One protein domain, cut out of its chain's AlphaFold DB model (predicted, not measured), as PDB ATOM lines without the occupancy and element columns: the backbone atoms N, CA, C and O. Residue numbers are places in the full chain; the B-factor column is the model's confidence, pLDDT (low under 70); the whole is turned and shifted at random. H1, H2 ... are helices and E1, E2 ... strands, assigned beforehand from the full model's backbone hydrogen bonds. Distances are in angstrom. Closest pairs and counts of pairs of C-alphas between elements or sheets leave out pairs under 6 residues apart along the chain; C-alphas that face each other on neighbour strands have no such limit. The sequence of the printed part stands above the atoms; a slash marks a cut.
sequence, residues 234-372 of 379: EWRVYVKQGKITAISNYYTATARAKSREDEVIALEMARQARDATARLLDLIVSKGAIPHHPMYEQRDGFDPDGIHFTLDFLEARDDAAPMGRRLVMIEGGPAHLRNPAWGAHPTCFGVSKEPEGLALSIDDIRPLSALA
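This is residues 234 to 372 of the 379 residues of an uncharacterized protein of Thioclava sp. ES.032 (UniProt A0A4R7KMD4). One strongly twisted sheet of five strands curls round a single long helix, H1, which covers one face of it, while the short helix H2 sits on the same face over the edge strand E6. Residues 335 to 356, a long stretch with no named element, loop out on the side of the sheet away from H1. Look for 139 printed residues, with E1, E2, H1, E3, E4, E5, E6 and H2 in that order along the chain. The sheet is mixed, in the order E5, E4, E1, E2, E6, and the class is mixed, helices and strands. The whole is compact, with a radius of gyration of the C-alphas of 15.0 A and spans of 44 by 33 by 24 A.

Begin at E1, residues 234 to 240, an inner strand. It forms an antiparallel hairpin with E2, residues 243 to 249, where N 238 and O 246 are 2.8 A apart, within hydrogen-bond range. On its other side E1 is antiparallel to E4, residues 309 to 317, with N 237 and O 311 at 2.8 A. E4 forms a hairpin with the edge strand E5, residues 325 to 334, where N 312 and O 331 are 2.9 A apart. At the opposite edge, E6, residues 357 to 359, is parallel to E2, with N 359 and O 247 at 2.9 A. H1, residues 260 to 287, is on the sheet, in two layers with it; its closest C-alphas to E2 are those of Ala 270 and Ile 247, 6.7 A apart, and to E5 those of Met 269 and Leu 327, 6.8 A. H2, residues 368 to 372, is on the same face, over E6 at a height over the sheet of 8.8 A. H1 touches H2 with residues 267 to 271 alone, the closest C-alphas being those of Arg 271 and Leu 371, 6.0 A apart. E3, residues 289 to 292, pairs with no named strand and is apart from E1. In H1 every O i to N i+4 pair is within hydrogen-bond range; H2 has 0 of 1, but 2 of 2 O i to N i+3 pairs.

Find C-alpha 234 at (9.008, -28.478, -49.927); from there E1 runs 20.0 A, and E2 returns over 18.7 A. H1 starts at C-alpha 260, (23.349, -25.718, -62.164), and runs 40.7 A. E3 spans 9.3 A, E4 26.4 A, E5 27.0 A and E6 6.5 A. H2 spans 7.7 A and ends at C-alpha 372, (13.537, -11.443, -60.923).

Look to Asp 300 and Ala 320 for the two C-alphas farthest apart, 47.5 A. The printed part has no cut. The links E3 to E4 and E5 to E6 are long. Mean pLDDT of the printed part is 91.5, with residues 300, 339 to 341 and 352 under 70 in this model.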
ATOM      1  N   GLU A 234      10.062 -29.343 -50.437       95.44
ATOM      2  CA  GLU A 234       9.008 -28.478 -49.927       95.44
ATOM      3  C   GLU A 234       9.523 -27.044 -49.784       95.44
ATOM      4  O   GLU A 234      10.670 -26.810 -49.389       95.44
ATOM      5  N   TRP A 235       8.665 -26.081 -50.110       97.62
ATOM      6  CA  TRP A 235       8.944 -24.655 -50.040       97.62
ATOM      7  C   TRP A 235       8.003 -23.976 -49.065       97.62
ATOM      8  O   TRP A 235       6.791 -24.125 -49.180       97.62
ATOM      9  N   ARG A 236       8.551 -23.142 -48.183       98.00
ATOM     10  CA  ARG A 236       7.772 -22.232 -47.344       98.00
ATOM     11  C   ARG A 236       7.895 -20.803 -47.844       98.00
ATOM     12  O   ARG A 236       9.008 -20.292 -47.988       98.00
ATOM     13  N   VAL A 237       6.764 -20.138 -48.038       98.44
ATOM     14  CA  VAL A 237       6.681 -18.699 -48.317       98.44
ATOM     15  C   VAL A 237       6.229 -17.967 -47.060       98.44
ATOM     16  O   VAL A 237       5.293 -18.398 -46.391       98.44
ATOM     17  N   TYR A 238       6.888 -16.857 -46.737       97.62
ATOM     18  CA  TYR A 238       6.616 -16.033 -45.562       97.62
ATOM     19  C   TYR A 238       5.967 -14.716 -45.976       97.62
ATOM     20  O   TYR A 238       6.520 -13.983 -46.802       97.62
ATOM     21  N   VAL A 239       4.825 -14.399 -45.367       97.00
ATOM     22  CA  VAL A 239       4.096 -13.146 -45.562       97.00
ATOM     23  C   VAL A 239       4.014 -12.383 -44.247       97.00
ATOM     24  O   VAL A 239       3.581 -12.911 -43.221       97.00
ATOM     25  N   LYS A 240       4.418 -11.113 -44.279       94.31
ATOM     26  CA  LYS A 240       4.379 -10.206 -43.129       94.31
ATOM     27  C   LYS A 240       3.888  -8.836 -43.581       94.31
ATOM     28  O   LYS A 240       4.428  -8.284 -44.536       94.31
ATOM     29  N   GLN A 241       2.882  -8.297 -42.892       93.56
ATOM     30  CA  GLN A 241       2.247  -7.014 -43.228       93.56
ATOM     31  C   GLN A 241       1.836  -6.935 -44.707       93.56
ATOM     32  O   GLN A 241       2.132  -5.963 -45.403       93.56
ATOM     33  N   GLY A 242       1.220  -8.008 -45.207       95.94
ATOM     34  CA  GLY A 242       0.760  -8.087 -46.592       95.94
ATOM     35  C   GLY A 242       1.881  -8.042 -47.634       95.94
ATOM     36  O   GLY A 242       1.654  -7.598 -48.755       95.94
ATOM     37  N   LYS A 243       3.105  -8.457 -47.285       96.81
ATOM     38  CA  LYS A 243       4.233  -8.565 -48.221       96.81
ATOM     39  C   LYS A 243       4.904  -9.921 -48.097       96.81
ATOM     40  O   LYS A 243       5.145 -10.385 -46.988       96.81
ATOM     41  N   ILE A 244       5.263 -10.518 -49.233       98.00
ATOM     42  CA  ILE A 244       6.140 -11.693 -49.265       98.00
ATOM     43  C   ILE A 244       7.546 -11.235 -48.867       98.00
ATOM     44  O   ILE A 244       8.175 -10.469 -49.598       98.00
ATOM     45  N   THR A 245       8.032 -11.677 -47.709       97.00
ATOM     46  CA  THR A 245       9.353 -11.285 -47.186       97.00
ATOM     47  C   THR A 245      10.414 -12.341 -47.434       97.00
ATOM     48  O   THR A 245      11.593 -12.010 -47.576       97.00
ATOM     49  N   ALA A 246      10.011 -13.609 -47.505       97.62
ATOM     50  CA  ALA A 246      10.943 -14.711 -47.645       97.62
ATOM     51  C   ALA A 246      10.354 -15.934 -48.340       97.62
ATOM     52  O   ALA A 246       9.147 -16.172 -48.304       97.62
ATOM     53  N   ILE A 247      11.243 -16.733 -48.928       98.25
ATOM     54  CA  ILE A 247      10.966 -18.066 -49.468       98.25
ATOM     55  C   ILE A 247      12.101 -18.988 -49.038       98.25
ATOM     56  O   ILE A 247      13.268 -18.599 -49.092       98.25
ATOM     57  N   SER A 248      11.785 -20.197 -48.594       97.38
ATOM     58  CA  SER A 248      12.784 -21.131 -48.085       97.38
ATOM     59  C   SER A 248      12.517 -22.548 -48.537       97.38
ATOM     60  O   SER A 248      11.371 -22.990 -48.518       97.38
ATOM     61  N   ASN A 249      13.583 -23.275 -48.851       95.88
ATOM     62  CA  ASN A 249      13.571 -24.725 -48.785       95.88
ATOM     63  C   ASN A 249      13.257 -25.164 -47.342       95.88
ATOM     64  O   ASN A 249      13.850 -24.659 -46.385       95.88
ATOM     65  N   TYR A 250      12.309 -26.080 -47.179       93.75
ATOM     66  CA  TYR A 250      11.727 -26.379 -45.874       93.75
ATOM     67  C   TYR A 250      12.709 -27.083 -44.930       93.75
ATOM     68  O   TYR A 250      12.861 -26.711 -43.761       93.75
ATOM     69  N   TYR A 251      13.396 -28.104 -45.445       90.81
ATOM     70  CA  TYR A 251      14.206 -29.013 -44.643       90.81
ATOM     71  C   TYR A 251      15.648 -28.530 -44.529       90.81
ATOM     72  O   TYR A 251      16.421 -28.598 -45.484       90.81
ATOM     73  N   THR A 252      16.057 -28.164 -43.315       90.00
ATOM     74  CA  THR A 252      17.439 -27.768 -42.981       90.00
ATOM     75  C   THR A 252      18.471 -28.878 -43.191       90.00
ATOM     76  O   THR A 252      19.664 -28.597 -43.281       90.00
ATOM     77  N   ALA A 253      18.022 -30.133 -43.277       88.06
ATOM     78  CA  ALA A 253      18.845 -31.290 -43.616       88.06
ATOM     79  C   ALA A 253      19.213 -31.351 -45.110       88.06
ATOM     80  O   ALA A 253      20.081 -32.126 -45.500       88.06
ATOM     81  N   THR A 254      18.575 -30.545 -45.957       90.88
ATOM     82  CA  THR A 254      18.759 -30.570 -47.410       90.88
ATOM     83  C   THR A 254      19.327 -29.249 -47.919       90.88
ATOM     84  O   THR A 254      19.285 -28.223 -47.239       90.88
ATOM     85  N   ALA A 255      19.864 -29.272 -49.137       93.25
ATOM     86  CA  ALA A 255      20.301 -28.069 -49.833       93.25
ATOM     87  C   ALA A 255      19.898 -28.151 -51.304       93.25
ATOM     88  O   ALA A 255      20.061 -29.203 -51.927       93.25
ATOM     89  N   ARG A 256      19.395 -27.034 -51.829       95.00
ATOM     90  CA  ARG A 256      19.111 -26.812 -53.249       95.00
ATOM     91  C   ARG A 256      20.239 -26.032 -53.913       95.00
ATOM     92  O   ARG A 256      21.103 -25.487 -53.230       95.00
ATOM     93  N   ALA A 257      20.217 -25.991 -55.241       93.50
ATOM     94  CA  ALA A 257      21.263 -25.426 -56.087       93.50
ATOM     95  C   ALA A 257      22.644 -26.079 -55.895       93.50
ATOM     96  O   ALA A 257      23.675 -25.428 -56.052       93.50
ATOM     97  N   LYS A 258      22.689 -27.390 -55.600       93.06
ATOM     98  CA  LYS A 258      23.963 -28.143 -55.547       93.06
ATOM     99  C   LYS A 258      24.603 -28.311 -56.931       93.06
ATOM    100  O   LYS A 258      25.808 -28.523 -57.042       93.06
ATOM    101  N   SER A 259      23.794 -28.232 -57.984       94.56
ATOM    102  CA  SER A 259      24.209 -28.224 -59.384       94.56
ATOM    103  C   SER A 259      23.494 -27.094 -60.124       94.56
ATOM    104  O   SER A 259      22.472 -26.588 -59.663       94.56
ATOM    105  N   ARG A 260      23.998 -26.724 -61.308       94.00
ATOM    106  CA  ARG A 260      23.349 -25.718 -62.164       94.00
ATOM    107  C   ARG A 260      21.924 -26.116 -62.562       94.00
ATOM    108  O   ARG A 260      21.058 -25.257 -62.665       94.00
ATOM    109  N   GLU A 261      21.695 -27.400 -62.816       93.88
ATOM    110  CA  GLU A 261      20.374 -27.920 -63.180       93.88
ATOM    111  C   GLU A 261      19.388 -27.790 -62.014       93.88
ATOM    112  O   GLU A 261      18.316 -27.211 -62.175       93.88
ATOM    113  N   ASP A 262      19.784 -28.235 -60.818       94.62
ATOM    114  CA  ASP A 262      18.960 -28.089 -59.617       94.62
ATOM    115  C   ASP A 262      18.743 -26.615 -59.253       94.62
ATOM    116  O   ASP A 262      17.661 -26.248 -58.815       94.62
ATOM    117  N   GLU A 263      19.726 -25.742 -59.484       95.62
ATOM    118  CA  GLU A 263      19.570 -24.302 -59.272       95.62
ATOM    119  C   GLU A 263      18.473 -23.706 -60.161       95.62
ATOM    120  O   GLU A 263      17.602 -22.995 -59.663       95.62
ATOM    121  N   VAL A 264      18.478 -24.014 -61.461       94.94
ATOM    122  CA  VAL A 264      17.443 -23.537 -62.393       94.94
ATOM    123  C   VAL A 264      16.058 -23.991 -61.938       94.94
ATOM    124  O   VAL A 264      15.133 -23.179 -61.877       94.94
ATOM    125  N   ILE A 265      15.933 -25.262 -61.562       95.56
ATOM    126  CA  ILE A 265      14.681 -25.840 -61.075       95.56
ATOM    127  C   ILE A 265      14.250 -25.182 -59.761       95.56
ATOM    128  O   ILE A 265      13.102 -24.767 -59.629       95.56
ATOM    129  N   ALA A 266      15.154 -25.058 -58.792       96.44
ATOM    130  CA  ALA A 266      14.860 -24.497 -57.480       96.44
ATOM    131  C   ALA A 266      14.411 -23.033 -57.574       96.44
ATOM    132  O   ALA A 266      13.451 -22.635 -56.915       96.44
ATOM    133  N   LEU A 267      15.058 -22.237 -58.430       96.69
ATOM    134  CA  LEU A 267      14.653 -20.855 -58.690       96.69
ATOM    135  C   LEU A 267      13.280 -20.776 -59.368       96.69
ATOM    136  O   LEU A 267      12.500 -19.879 -59.049       96.69
ATOM    137  N   GLU A 268      12.971 -21.694 -60.284       96.19
ATOM    138  CA  GLU A 268      11.654 -21.758 -60.924       96.19
ATOM    139  C   GLU A 268      10.555 -22.166 -59.936       96.19
ATOM    140  O   GLU A 268       9.520 -21.505 -59.871       96.19
ATOM    141  N   MET A 269      10.790 -23.171 -59.092       97.12
ATOM    142  CA  MET A 269       9.832 -23.574 -58.055       97.12
ATOM    143  C   MET A 269       9.617 -22.452 -57.033       97.12
ATOM    144  O   MET A 269       8.483 -22.048 -56.787       97.12
ATOM    145  N   ALA A 270      10.681 -21.831 -56.520       97.75
ATOM    146  CA  ALA A 270      10.549 -20.675 -55.633       97.75
ATOM    147  C   ALA A 270       9.766 -19.514 -56.283       97.75
ATOM    148  O   ALA A 270       8.978 -18.840 -55.614       97.75
ATOM    149  N   ARG A 271       9.933 -19.288 -57.595       97.12
ATOM    150  CA  ARG A 271       9.154 -18.295 -58.353       97.12
ATOM    151  C   ARG A 271       7.676 -18.673 -58.437       97.12
ATOM    152  O   ARG A 271       6.835 -17.813 -58.193       97.12
ATOM    153  N   GLN A 272       7.355 -19.928 -58.733       96.88
ATOM    154  CA  GLN A 272       5.972 -20.406 -58.765       96.88
ATOM    155  C   GLN A 272       5.299 -20.287 -57.391       96.88
ATOM    156  O   GLN A 272       4.173 -19.795 -57.313       96.88
ATOM    157  N   ALA A 273       6.002 -20.628 -56.304       98.19
ATOM    158  CA  ALA A 273       5.499 -20.471 -54.937       98.19
ATOM    159  C   ALA A 273       5.203 -18.996 -54.617       98.19
ATOM    160  O   ALA A 273       4.144 -18.664 -54.076       98.19
ATOM    161  N   ARG A 274       6.113 -18.088 -55.002       98.19
ATOM    162  CA  ARG A 274       5.924 -16.635 -54.872       98.19
ATOM    163  C   ARG A 274       4.695 -16.155 -55.636       98.19
ATOM    164  O   ARG A 274       3.879 -15.432 -55.075       98.19
ATOM    165  N   ASP A 275       4.586 -16.527 -56.907       97.75
ATOM    166  CA  ASP A 275       3.544 -16.036 -57.807       97.75
ATOM    167  C   ASP A 275       2.164 -16.592 -57.395       97.75
ATOM    168  O   ASP A 275       1.174 -15.865 -57.455       97.75
ATOM    169  N   ALA A 276       2.088 -17.834 -56.902       98.31
ATOM    170  CA  ALA A 276       0.878 -18.394 -56.290       98.31
ATOM    171  C   ALA A 276       0.496 -17.665 -54.992       98.31
ATOM    172  O   ALA A 276      -0.656 -17.269 -54.814       98.31
ATOM    173  N   THR A 277       1.473 -17.414 -54.116       98.62
ATOM    174  CA  THR A 277       1.247 -16.661 -52.871       98.62
ATOM    175  C   THR A 277       0.777 -15.236 -53.152       98.62
ATOM    176  O   THR A 277      -0.092 -14.739 -52.445       98.62
ATOM    177  N   ALA A 278       1.315 -14.581 -54.184       98.50
ATOM    178  CA  ALA A 278       0.909 -13.235 -54.576       98.50
ATOM    179  C   ALA A 278      -0.565 -13.187 -55.009       98.50
ATOM    180  O   ALA A 278      -1.302 -12.338 -54.519       98.50
ATOM    181  N   ARG A 279      -1.026 -14.143 -55.833       98.38
ATOM    182  CA  ARG A 279      -2.448 -14.240 -56.217       98.38
ATOM    183  C   ARG A 279      -3.362 -14.449 -55.011       98.38
ATOM    184  O   ARG A 279      -4.394 -13.790 -54.897       98.38
ATOM    185  N   LEU A 280      -2.973 -15.338 -54.094       98.56
ATOM    186  CA  LEU A 280      -3.727 -15.564 -52.860       98.56
ATOM    187  C   LEU A 280      -3.765 -14.308 -51.986       98.56
ATOM    188  O   LEU A 280      -4.809 -13.958 -51.444       98.56
ATOM    189  N   LEU A 281      -2.631 -13.626 -51.855       98.44
ATOM    190  CA  LEU A 281      -2.510 -12.407 -51.073       98.44
ATOM    191  C   LEU A 281      -3.389 -11.282 -51.640       98.44
ATOM    192  O   LEU A 281      -4.074 -10.621 -50.862       98.44
ATOM    193  N   ASP A 282      -3.436 -11.112 -52.962       98.50
ATOM    194  CA  ASP A 282      -4.335 -10.152 -53.617       98.50
ATOM    195  C   ASP A 282      -5.804 -10.448 -53.279       98.50
ATOM    196  O   ASP A 282      -6.561  -9.535 -52.932       98.50
ATOM    197  N   LEU A 283      -6.206 -11.726 -53.302       98.38
ATOM    198  CA  LEU A 283      -7.548 -12.136 -52.886       98.38
ATOM    199  C   LEU A 283      -7.800 -11.803 -51.411       98.38
ATOM    200  O   LEU A 283      -8.798 -11.151 -51.109       98.38
ATOM    201  N   ILE A 284      -6.906 -12.211 -50.507       98.12
ATOM    202  CA  ILE A 284      -7.010 -11.970 -49.057       98.12
ATOM    203  C   ILE A 284      -7.200 -10.475 -48.773       98.12
ATOM    204  O   ILE A 284      -8.134 -10.101 -48.059       98.12
ATOM    205  N   VAL A 285      -6.385  -9.619 -49.397       97.75
ATOM    206  CA  VAL A 285      -6.503  -8.156 -49.303       97.75
ATOM    207  C   VAL A 285      -7.859  -7.685 -49.827       97.75
ATOM    208  O   VAL A 285      -8.547  -6.930 -49.142       97.75
ATOM    209  N   SER A 286      -8.280  -8.146 -51.009       98.00
ATOM    210  CA  SER A 286      -9.547  -7.723 -51.628       98.00
ATOM    211  C   SER A 286     -10.784  -8.107 -50.811       98.00
ATOM    212  O   SER A 286     -11.789  -7.398 -50.841       98.00
ATOM    213  N   LYS A 287     -10.713  -9.224 -50.081       97.62
ATOM    214  CA  LYS A 287     -11.794  -9.725 -49.231       97.62
ATOM    215  C   LYS A 287     -11.758  -9.150 -47.823       97.62
ATOM    216  O   LYS A 287     -12.718  -9.335 -47.089       97.62
ATOM    217  N   GLY A 288     -10.672  -8.480 -47.432       96.81
ATOM    218  CA  GLY A 288     -10.450  -8.122 -46.033       96.81
ATOM    219  C   GLY A 288     -10.390  -9.359 -45.135       96.81
ATOM    220  O   GLY A 288     -10.826  -9.302 -43.988       96.81
ATOM    221  N   ALA A 289      -9.913 -10.488 -45.667       97.19
ATOM    222  CA  ALA A 289      -9.667 -11.689 -44.884       97.19
ATOM    223  C   ALA A 289      -8.370 -11.489 -44.095       97.19
ATOM    224  O   ALA A 289      -7.340 -11.134 -44.664       97.19
ATOM    225  N   ILE A 290      -8.406 -11.695 -42.786       95.88
ATOM    226  CA  ILE A 290      -7.271 -11.436 -41.898       95.88
ATOM    227  C   ILE A 290      -6.855 -12.772 -41.277       95.88
ATOM    228  O   ILE A 290      -7.555 -13.289 -40.400       95.88
ATOM    229  N   PRO A 291      -5.736 -13.366 -41.727       95.12
ATOM    230  CA  PRO A 291      -5.193 -14.564 -41.108       95.12
ATOM    231  C   PRO A 291      -4.736 -14.227 -39.687       95.12
ATOM    232  O   PRO A 291      -3.820 -13.430 -39.495       95.12
ATOM    233  N   HIS A 292      -5.362 -14.846 -38.692       92.00
ATOM    234  CA  HIS A 292      -5.155 -14.544 -37.285       92.00
ATOM    235  C   HIS A 292      -4.736 -15.783 -36.489       92.00
ATOM    236  O   HIS A 292      -5.161 -16.912 -36.746       92.00
ATOM    237  N   HIS A 293      -3.913 -15.548 -35.472       87.62
ATOM    238  CA  HIS A 293      -3.593 -16.519 -34.441       87.62
ATOM    239  C   HIS A 293      -3.656 -15.817 -33.074       87.62
ATOM    240  O   HIS A 293      -3.084 -14.735 -32.948       87.62
ATOM    241  N   PRO A 294      -4.234 -16.411 -32.008       81.31
ATOM    242  CA  PRO A 294      -4.418 -15.730 -30.713       81.31
ATOM    243  C   PRO A 294      -3.134 -15.167 -30.080       81.31
ATOM    244  O   PRO A 294      -3.161 -14.245 -29.273       81.31
ATOM    245  N   MET A 295      -1.984 -15.734 -30.441       78.56
ATOM    246  CA  MET A 295      -0.664 -15.283 -29.980       78.56
ATOM    247  C   MET A 295      -0.198 -13.964 -30.613       78.56
ATOM    248  O   MET A 295       0.754 -13.372 -30.106       78.56
ATOM    249  N   TYR A 296      -0.826 -13.509 -31.698       82.31
ATOM    250  CA  TYR A 296      -0.522 -12.226 -32.336       82.31
ATOM    251  C   TYR A 296      -0.887 -11.051 -31.424       82.31
ATOM    252  O   TYR A 296      -0.103 -10.117 -31.303       82.31
ATOM    253  N   GLU A 297      -2.004 -11.151 -30.695       79.38
ATOM    254  CA  GLU A 297      -2.492 -10.116 -29.765       79.38
ATOM    255  C   GLU A 297      -1.516  -9.817 -28.613       79.38
ATOM    256  O   GLU A 297      -1.568  -8.758 -27.993       79.38
ATOM    257  N   GLN A 298      -0.633 -10.763 -28.289       75.62
ATOM    258  CA  GLN A 298       0.259 -10.693 -27.126       75.62
ATOM    259  C   GLN A 298       1.685 -10.275 -27.505       75.62
ATOM    260  O   GLN A 298       2.607 -10.428 -26.701       75.62
ATOM    261  N   ARG A 299       1.895  -9.828 -28.748       74.69
ATOM    262  CA  ARG A 299       3.222  -9.662 -29.332       74.69
ATOM    263  C   ARG A 299       3.530  -8.200 -29.625       74.69
ATOM    264  O   ARG A 299       2.915  -7.586 -30.491       74.69
ATOM    265  N   ASP A 300       4.568  -7.679 -28.982       68.56
ATOM    266  CA  ASP A 300       5.066  -6.340 -29.287       68.56
ATOM    267  C   ASP A 300       5.522  -6.231 -30.750       68.56
ATOM    268  O   ASP A 300       6.260  -7.079 -31.263       68.56
ATOM    269  N   GLY A 301       5.093  -5.158 -31.420       71.06
ATOM    270  CA  GLY A 301       5.468  -4.864 -32.806       71.06
ATOM    271  C   GLY A 301       4.783  -5.742 -33.856       71.06
ATOM    272  O   GLY A 301       5.193  -5.719 -35.019       71.06
ATOM    273  N   PHE A 302       3.762  -6.507 -33.467       80.62
ATOM    274  CA  PHE A 302       2.929  -7.269 -34.384       80.62
ATOM    275  C   PHE A 302       1.535  -6.653 -34.455       80.62
ATOM    276  O   PHE A 302       0.928  -6.375 -33.426       80.62
ATOM    277  N   ASP A 303       1.049  -6.419 -35.669       88.25
ATOM    278  CA  ASP A 303      -0.307  -5.937 -35.887       88.25
ATOM    279  C   ASP A 303      -1.233  -7.161 -35.982       88.25
ATOM    280  O   ASP A 303      -1.108  -7.916 -36.950       88.25
ATOM    281  N   PRO A 304      -2.110  -7.420 -34.992       85.62
ATOM    282  CA  PRO A 304      -3.018  -8.563 -35.050       85.62
ATOM    283  C   PRO A 304      -4.026  -8.448 -36.201       85.62
ATOM    284  O   PRO A 304      -4.502  -9.477 -36.675       85.62
ATOM    285  N   ASP A 305      -4.296  -7.233 -36.689       89.19
ATOM    286  CA  ASP A 305      -5.138  -6.978 -37.862       89.19
ATOM    287  C   ASP A 305      -4.332  -6.952 -39.174       89.19
ATOM    288  O   ASP A 305      -4.886  -6.816 -40.269       89.19
ATOM    289  N   GLY A 306      -3.011  -7.110 -39.082       92.75
ATOM    290  CA  GLY A 306      -2.127  -7.212 -40.228       92.75
ATOM    291  C   GLY A 306      -2.241  -8.566 -40.933       92.75
ATOM    292  O   GLY A 306      -2.573  -9.597 -40.351       92.75
ATOM    293  N   ILE A 307      -1.880  -8.599 -42.216       95.88
ATOM    294  CA  ILE A 307      -1.856  -9.848 -42.985       95.88
ATOM    295  C   ILE A 307      -0.514 -10.552 -42.767       95.88
ATOM    296  O   ILE A 307       0.520 -10.139 -43.310       95.88
ATOM    297  N   HIS A 308      -0.541 -11.621 -41.968       94.75
ATOM    298  CA  HIS A 308       0.645 -12.359 -41.547       94.75
ATOM    299  C   HIS A 308       0.426 -13.876 -41.546       94.75
ATOM    300  O   HIS A 308      -0.363 -14.401 -40.761       94.75
ATOM    301  N   PHE A 309       1.166 -14.597 -42.385       96.69
ATOM    302  CA  PHE A 309       1.041 -16.050 -42.505       96.69
ATOM    303  C   PHE A 309       2.255 -16.674 -43.196       96.69
ATOM    304  O   PHE A 309       3.143 -15.980 -43.697       96.69
ATOM    305  N   THR A 310       2.275 -17.999 -43.243       97.75
ATOM    306  CA  THR A 310       3.138 -18.771 -44.138       97.75
ATOM    307  C   THR A 310       2.310 -19.698 -45.013       97.75
ATOM    308  O   THR A 310       1.213 -20.083 -44.614       97.75
ATOM    309  N   LEU A 311       2.840 -20.079 -46.172       98.12
ATOM    310  CA  LEU A 311       2.284 -21.138 -47.021       98.12
ATOM    311  C   LEU A 311       3.361 -22.162 -47.336       98.12
ATOM    312  O   LEU A 311       4.482 -21.774 -47.671       98.12
ATOM    313  N   ASP A 312       2.986 -23.433 -47.291       97.38
ATOM    314  CA  ASP A 312       3.851 -24.557 -47.620       97.38
ATOM    315  C   ASP A 312       3.426 -25.182 -48.951       97.38
ATOM    316  O   ASP A 312       2.240 -25.424 -49.193       97.38
ATOM    317  N   PHE A 313       4.399 -25.438 -49.823       97.81
ATOM    318  CA  PHE A 313       4.206 -25.988 -51.162       97.81
ATOM    319  C   PHE A 313       5.082 -27.218 -51.374       97.81
ATOM    320  O   PHE A 313       6.281 -27.180 -51.113       97.81
ATOM    321  N   LEU A 314       4.502 -28.274 -51.931       95.62
ATOM    322  CA  LEU A 314       5.188 -29.497 -52.324       95.62
ATOM    323  C   LEU A 314       5.583 -29.432 -53.795       95.62
ATOM    324  O   LEU A 314       4.749 -29.091 -54.636       95.62
ATOM    325  N   GLU A 315       6.802 -29.841 -54.131       96.31
ATOM    326  CA  GLU A 315       7.116 -30.216 -55.508       96.31
ATOM    327  C   GLU A 315       6.564 -31.612 -55.787       96.31
ATOM    328  O   GLU A 315       7.058 -32.607 -55.256       96.31
ATOM    329  N   ALA A 316       5.541 -31.689 -56.628       93.00
ATOM    330  CA  ALA A 316       4.969 -32.936 -57.103       93.00
ATOM    331  C   ALA A 316       5.585 -33.318 -58.447       93.00
ATOM    332  O   ALA A 316       5.834 -32.452 -59.291       93.00
ATOM    333  N   ARG A 317       5.782 -34.619 -58.676       91.44
ATOM    334  CA  ARG A 317       6.175 -35.108 -59.999       91.44
ATOM    335  C   ARG A 317       5.064 -34.838 -61.013       91.44
ATOM    336  O   ARG A 317       3.905 -35.170 -60.770       91.44
ATOM    337  N   ASP A 318       5.441 -34.268 -62.150       92.31
ATOM    338  CA  ASP A 318       4.551 -34.045 -63.285       92.31
ATOM    339  C   ASP A 318       5.358 -34.083 -64.583       92.31
ATOM    340  O   ASP A 318       5.984 -33.100 -64.976       92.31
ATOM    341  N   ASP A 319       5.331 -35.232 -65.252       90.12
ATOM    342  CA  ASP A 319       6.088 -35.465 -66.483       90.12
ATOM    343  C   ASP A 319       5.579 -34.597 -67.662       90.12
ATOM    344  O   ASP A 319       6.263 -34.499 -68.681       90.12
ATOM    345  N   ALA A 320       4.410 -33.950 -67.539       91.56
ATOM    346  CA  ALA A 320       3.888 -33.009 -68.533       91.56
ATOM    347  C   ALA A 320       4.342 -31.555 -68.298       91.56
ATOM    348  O   ALA A 320       4.257 -30.732 -69.214       91.56
ATOM    349  N   ALA A 321       4.828 -31.219 -67.099       91.06
ATOM    350  CA  ALA A 321       5.316 -29.882 -66.784       91.06
ATOM    351  C   ALA A 321       6.729 -29.645 -67.361       91.06
ATOM    352  O   ALA A 321       7.540 -30.572 -67.391       91.06
ATOM    353  N   PRO A 322       7.101 -28.402 -67.740       88.31
ATOM    354  CA  PRO A 322       8.405 -28.108 -68.353       88.31
ATOM    355  C   PRO A 322       9.634 -28.564 -67.551       88.31
ATOM    356  O   PRO A 322      10.671 -28.858 -68.135       88.31
ATOM    357  N   MET A 323       9.523 -28.630 -66.219       89.62
ATOM    358  CA  MET A 323      10.602 -29.053 -65.313       89.62
ATOM    359  C   MET A 323      10.411 -30.487 -64.774       89.62
ATOM    360  O   MET A 323      11.059 -30.868 -63.795       89.62
ATOM    361  N   GLY A 324       9.480 -31.264 -65.346       92.12
ATOM    362  CA  GLY A 324       9.094 -32.594 -64.849       92.12
ATOM    363  C   GLY A 324       8.421 -32.572 -63.469       92.12
ATOM    364  O   GLY A 324       8.335 -33.593 -62.781       92.12
ATOM    365  N   ARG A 325       8.012 -31.384 -63.016       94.56
ATOM    366  CA  ARG A 325       7.442 -31.137 -61.695       94.56
ATOM    367  C   ARG A 325       6.544 -29.910 -61.696       94.56
ATOM    368  O   ARG A 325       6.746 -28.987 -62.488       94.56
ATOM    369  N   ARG A 326       5.614 -29.890 -60.749       94.38
ATOM    370  CA  ARG A 326       4.700 -28.776 -60.467       94.38
ATOM    371  C   ARG A 326       4.651 -28.501 -58.967       94.38
ATOM    372  O   ARG A 326       4.973 -29.386 -58.173       94.38
ATOM    373  N   LEU A 327       4.230 -27.302 -58.581       95.19
ATOM    374  CA  LEU A 327       3.999 -26.969 -57.176       95.19
ATOM    375  C   LEU A 327       2.547 -27.155 -56.764       95.19
ATOM    376  O   LEU A 327       1.633 -26.757 -57.477       95.19
ATOM    377  N   VAL A 328       2.364 -27.688 -55.561       96.06
ATOM    378  CA  VAL A 328       1.052 -27.926 -54.960       96.06
ATOM    379  C   VAL A 328       1.039 -27.361 -53.554       96.06
ATOM    380  O   VAL A 328       1.883 -27.727 -52.741       96.06
ATOM    381  N   MET A 329       0.089 -26.489 -53.237       97.06
ATOM    382  CA  MET A 329      -0.056 -25.963 -51.882       97.06
ATOM    383  C   MET A 329      -0.546 -27.067 -50.926       97.06
ATOM    384  O   MET A 329      -1.507 -27.799 -51.200       97.06
ATOM    385  N   ILE A 330       0.162 -27.205 -49.803       94.56
ATOM    386  CA  ILE A 330      -0.076 -28.215 -48.768       94.56
ATOM    387  C   ILE A 330      -0.959 -27.631 -47.670       94.56
ATOM    388  O   ILE A 330      -2.005 -28.203 -47.342       94.56
ATOM    389  N   GLU A 331      -0.522 -26.529 -47.068       94.69
ATOM    390  CA  GLU A 331      -1.204 -25.856 -45.970       94.69
ATOM    391  C   GLU A 331      -0.719 -24.416 -45.799       94.69
ATOM    392  O   GLU A 331       0.361 -24.043 -46.254       94.69
ATOM    393  N   GLY A 332      -1.550 -23.601 -45.150       95.88
ATOM    394  CA  GLY A 332      -1.120 -22.334 -44.585       95.88
ATOM    395  C   GLY A 332      -0.878 -22.470 -43.086       95.88
ATOM    396  O   GLY A 332      -1.343 -23.415 -42.445       95.88
ATOM    397  N   GLY A 333      -0.134 -21.522 -42.532       94.44
ATOM    398  CA  GLY A 333       0.247 -21.519 -41.129       94.44
ATOM    399  C   GLY A 333       0.476 -20.113 -40.581       94.44
ATOM    400  O   GLY A 333       0.412 -19.123 -41.320       94.44
ATOM    401  N   PRO A 334       0.729 -20.000 -39.270       92.75
ATOM    402  CA  PRO A 334       1.012 -18.725 -38.637       92.75
ATOM    403  C   PRO A 334       2.342 -18.161 -39.139       92.75
ATOM    404  O   PRO A 334       3.270 -18.901 -39.456       92.75
ATOM    405  N   ALA A 335       2.480 -16.842 -39.134       90.69
ATOM    406  CA  ALA A 335       3.744 -16.178 -39.398       90.69
ATOM    407  C   ALA A 335       4.840 -16.628 -38.422       90.69
ATOM    408  O   ALA A 335       4.580 -17.073 -37.300       90.69
ATOM    409  N   HIS A 336       6.093 -16.467 -38.841       87.12
ATOM    410  CA  HIS A 336       7.225 -16.617 -37.941       87.12
ATOM    411  C   HIS A 336       7.302 -15.413 -36.998       87.12
ATOM    412  O   HIS A 336       7.423 -14.275 -37.455       87.12
ATOM    413  N   LEU A 337       7.259 -15.658 -35.688       77.44
ATOM    414  CA  LEU A 337       7.418 -14.630 -34.663       77.44
ATOM    415  C   LEU A 337       8.694 -14.882 -33.858       77.44
ATOM    416  O   LEU A 337       8.852 -15.931 -33.230       77.44
ATOM    417  N   ARG A 338       9.586 -13.893 -33.790       75.56
ATOM    418  CA  ARG A 338      10.821 -13.985 -32.999       75.56
ATOM    419  C   ARG A 338      10.725 -13.448 -31.584       75.56
ATOM    420  O   ARG A 338      10.115 -12.409 -31.356       75.56
ATOM    421  N   ASN A 339      11.420 -14.123 -30.669       58.62
ATOM    422  CA  ASN A 339      11.596 -13.759 -29.261       58.62
ATOM    423  C   ASN A 339      10.298 -13.713 -28.419       58.62
ATOM    424  O   ASN A 339       9.650 -12.671 -28.343       58.62
ATOM    425  N   PRO A 340       9.921 -14.832 -27.776       63.94
ATOM    426  CA  PRO A 340      10.454 -16.183 -27.981       63.94
ATOM    427  C   PRO A 340      10.022 -16.735 -29.348       63.94
ATOM    428  O   PRO A 340       8.927 -16.425 -29.817       63.94
ATOM    429  N   ALA A 341      10.882 -17.514 -30.014       64.94
ATOM    430  CA  ALA A 341      10.565 -18.098 -31.322       64.94
ATOM    431  C   ALA A 341       9.235 -18.870 -31.264       64.94
ATOM    432  O   ALA A 341       9.065 -19.767 -30.437       64.94
ATOM    433  N   TRP A 342       8.285 -18.479 -32.107       74.00
ATOM    434  CA  TRP A 342       6.926 -19.005 -32.127       74.00
ATOM    435  C   TRP A 342       6.352 -18.932 -33.551       74.00
ATOM    436  O   TRP A 342       6.821 -18.147 -34.374       74.00
ATOM    437  N   GLY A 343       5.332 -19.739 -33.838       81.62
ATOM    438  CA  GLY A 343       4.647 -19.765 -35.131       81.62
ATOM    439  C   GLY A 343       5.337 -20.706 -36.108       81.62
ATOM    440  O   GLY A 343       5.763 -21.795 -35.712       81.62
ATOM    441  N   ALA A 344       5.447 -20.311 -37.377       84.00
ATOM    442  CA  ALA A 344       6.118 -21.132 -38.379       84.00
ATOM    443  C   ALA A 344       7.583 -21.420 -38.011       84.00
ATOM    444  O   ALA A 344       8.337 -20.535 -37.588       84.00
ATOM    445  N   HIS A 345       8.008 -22.668 -38.228       83.06
ATOM    446  CA  HIS A 345       9.421 -23.034 -38.167       83.06
ATOM    447  C   HIS A 345      10.200 -22.210 -39.205       83.06
ATOM    448  O   HIS A 345       9.744 -22.136 -40.344       83.06
ATOM    449  N   PRO A 346      11.370 -21.639 -38.862       80.38
ATOM    450  CA  PRO A 346      12.114 -20.742 -39.749       80.38
ATOM    451  C   PRO A 346      12.841 -21.457 -40.899       80.38
ATOM    452  O   PRO A 346      13.545 -20.809 -41.675       80.38
ATOM    453  N   THR A 347      12.678 -22.780 -41.043       91.19
ATOM    454  CA  THR A 347      13.235 -23.572 -42.159       91.19
ATOM    455  C   THR A 347      14.739 -23.298 -42.341       91.19
ATOM    456  O   THR A 347      15.459 -23.183 -41.342       91.19
ATOM    457  N   CYS A 348      15.234 -23.135 -43.572       91.75
ATOM    458  CA  CYS A 348      16.641 -22.838 -43.841       91.75
ATOM    459  C   CYS A 348      17.123 -21.438 -43.398       91.75
ATOM    460  O   CYS A 348      18.321 -21.195 -43.439       91.75
ATOM    461  N   PHE A 349      16.268 -20.531 -42.907       90.44
ATOM    462  CA  PHE A 349      16.737 -19.266 -42.310       90.44
ATOM    463  C   PHE A 349      17.313 -19.436 -40.895       90.44
ATOM    464  O   PHE A 349      18.018 -18.552 -40.399       90.44
ATOM    465  N   GLY A 350      17.030 -20.569 -40.243       81.56
ATOM    466  CA  GLY A 350      17.449 -20.840 -38.871       81.56
ATOM    467  C   GLY A 350      16.739 -19.971 -37.824       81.56
ATOM    468  O   GLY A 350      16.043 -19.006 -38.120       81.56
ATOM    469  N   VAL A 351      16.905 -20.313 -36.546       73.75
ATOM    470  CA  VAL A 351      16.188 -19.657 -35.428       73.75
ATOM    471  C   VAL A 351      16.732 -18.276 -35.053       73.75
ATOM    472  O   VAL A 351      16.137 -17.574 -34.237       73.75
ATOM    473  N   SER A 352      17.871 -17.882 -35.621       62.50
ATOM    474  CA  SER A 352      18.597 -16.670 -35.241       62.50
ATOM    475  C   SER A 352      18.334 -15.479 -36.154       62.50
ATOM    476  O   SER A 352      18.792 -14.392 -35.811       62.50
ATOM    477  N   LYS A 353      17.606 -15.628 -37.276       73.25
ATOM    478  CA  LYS A 353      17.317 -14.601 -38.313       73.25
ATOM    479  C   LYS A 353      15.805 -14.433 -38.556       73.25
ATOM    480  O   LYS A 353      15.057 -15.377 -38.355       73.25
ATOM    481  N   GLU A 354      15.330 -13.204 -38.808       86.50
ATOM    482  CA  GLU A 354      13.954 -13.020 -39.303       86.50
ATOM    483  C   GLU A 354      14.006 -13.543 -40.741       86.50
ATOM    484  O   GLU A 354      14.981 -13.228 -41.431       86.50
ATOM    485  N   PRO A 355      13.031 -14.342 -41.193       91.94
ATOM    486  CA  PRO A 355      13.009 -14.806 -42.572       91.94
ATOM    487  C   PRO A 355      12.954 -13.627 -43.553       91.94
ATOM    488  O   PRO A 355      11.947 -12.921 -43.646       91.94
ATOM    489  N   GLU A 356      14.039 -13.435 -44.301       94.81
ATOM    490  CA  GLU A 356      14.164 -12.421 -45.346       94.81
ATOM    491  C   GLU A 356      15.017 -12.960 -46.498       94.81
ATOM    492  O   GLU A 356      16.136 -13.429 -46.283       94.81
ATOM    493  N   GLY A 357      14.505 -12.881 -47.729       96.88
ATOM    494  CA  GLY A 357      15.220 -13.345 -48.922       96.88
ATOM    495  C   GLY A 357      14.773 -14.717 -49.436       96.88
ATOM    496  O   GLY A 357      13.650 -15.157 -49.222       96.88
ATOM    497  N   LEU A 358      15.660 -15.390 -50.156       97.94
ATOM    498  CA  LEU A 358      15.490 -16.734 -50.690       97.94
ATOM    499  C   LEU A 358      16.544 -17.647 -50.061       97.94
ATOM    500  O   LEU A 358      17.729 -17.477 -50.335       97.94
ATOM    501  N   ALA A 359      16.124 -18.616 -49.256       97.00
ATOM    502  CA  ALA A 359      17.012 -19.603 -48.651       97.00
ATOM    503  C   ALA A 359      16.924 -20.939 -49.400       97.00
ATOM    504  O   ALA A 359      15.921 -21.648 -49.299       97.00
ATOM    505  N   LEU A 360      17.978 -21.284 -50.140       96.81
ATOM    506  CA  LEU A 360      18.113 -22.573 -50.835       96.81
ATOM    507  C   LEU A 360      18.722 -23.648 -49.922       96.81
ATOM    508  O   LEU A 360      18.505 -24.846 -50.114       96.81
ATOM    509  N   SER A 361      19.471 -23.213 -48.910       94.31
ATOM    510  CA  SER A 361      19.981 -24.019 -47.802       94.31
ATOM    511  C   SER A 361      20.259 -23.113 -46.597       94.31
ATOM    512  O   SER A 361      20.060 -21.901 -46.677       94.31
ATOM    513  N   ILE A 362      20.732 -23.683 -45.485       91.12
ATOM    514  CA  ILE A 362      21.170 -22.897 -44.317       91.12
ATOM    515  C   ILE A 362      22.378 -21.992 -44.612       91.12
ATOM    516  O   ILE A 362      22.556 -20.978 -43.939       91.12
ATOM    517  N   ASP A 363      23.172 -22.339 -45.629       92.56
ATOM    518  CA  ASP A 363      24.414 -21.652 -45.993       92.56
ATOM    519  C   ASP A 363      24.275 -20.809 -47.279       92.56
ATOM    520  O   ASP A 363      25.185 -20.062 -47.629       92.56
ATOM    521  N   ASP A 364      23.133 -20.894 -47.975       94.94
ATOM    522  CA  ASP A 364      22.842 -20.150 -49.208       94.94
ATOM    523  C   ASP A 364      21.530 -19.370 -49.064       94.94
ATOM    524  O   ASP A 364      20.434 -19.878 -49.334       94.94
ATOM    525  N   ILE A 365      21.669 -18.122 -48.607       95.94
ATOM    526  CA  ILE A 365      20.587 -17.147 -48.475       95.94
ATOM    527  C   ILE A 365      20.866 -15.976 -49.416       95.94
ATOM    528  O   ILE A 365      21.862 -15.262 -49.284       95.94
ATOM    529  N   ARG A 366      19.948 -15.757 -50.355       96.69
ATOM    530  CA  ARG A 366      20.032 -14.763 -51.431       96.69
ATOM    531  C   ARG A 366      18.950 -13.695 -51.258       96.69
ATOM    532  O   ARG A 366      17.953 -13.943 -50.585       96.69
ATOM    533  N   PRO A 367      19.061 -12.511 -51.878       97.00
ATOM    534  CA  PRO A 367      17.940 -11.573 -51.921       97.00
ATOM    535  C   PRO A 367      16.785 -12.123 -52.780       97.00
ATOM    536  O   PRO A 367      17.021 -12.818 -53.769       97.00
ATOM    537  N   LEU A 368      15.534 -11.747 -52.477       96.44
ATOM    538  CA  LEU A 368      14.364 -12.140 -53.290       96.44
ATOM    539  C   LEU A 368      14.454 -11.670 -54.753       96.44
ATOM    540  O   LEU A 368      13.846 -12.277 -55.637       96.44
ATOM    541  N   SER A 369      15.239 -10.625 -55.033       95.19
ATOM    542  CA  SER A 369      15.525 -10.166 -56.398       95.19
ATOM    543  C   SER A 369      16.238 -11.217 -57.255       95.19
ATOM    544  O   SER A 369      16.166 -11.130 -58.478       95.19
ATOM    545  N   ALA A 370      16.834 -12.259 -56.661       94.12
ATOM    546  CA  ALA A 370      17.348 -13.415 -57.399       94.12
ATOM    547  C   ALA A 370      16.258 -14.111 -58.242       94.12
ATOM    548  O   ALA A 370      16.556 -14.712 -59.272       94.12
ATOM    549  N   LEU A 371      14.983 -13.979 -57.861       93.62
ATOM    550  CA  LEU A 371      13.843 -14.528 -58.602       93.62
ATOM    551  C   LEU A 371      13.378 -13.637 -59.768       93.62
ATOM    552  O   LEU A 371      12.507 -14.053 -60.537       93.62
ATOM    553  N   ALA A 372      13.931 -12.427 -59.910       85.81
ATOM    554  CA  ALA A 372      13.537 -11.443 -60.923       85.81
ATOM    555  C   ALA A 372      14.139 -11.696 -62.321       85.81
ATOM    556  O   ALA A 372      13.882 -10.910 -63.228       85.81
TER     557      ALA A 372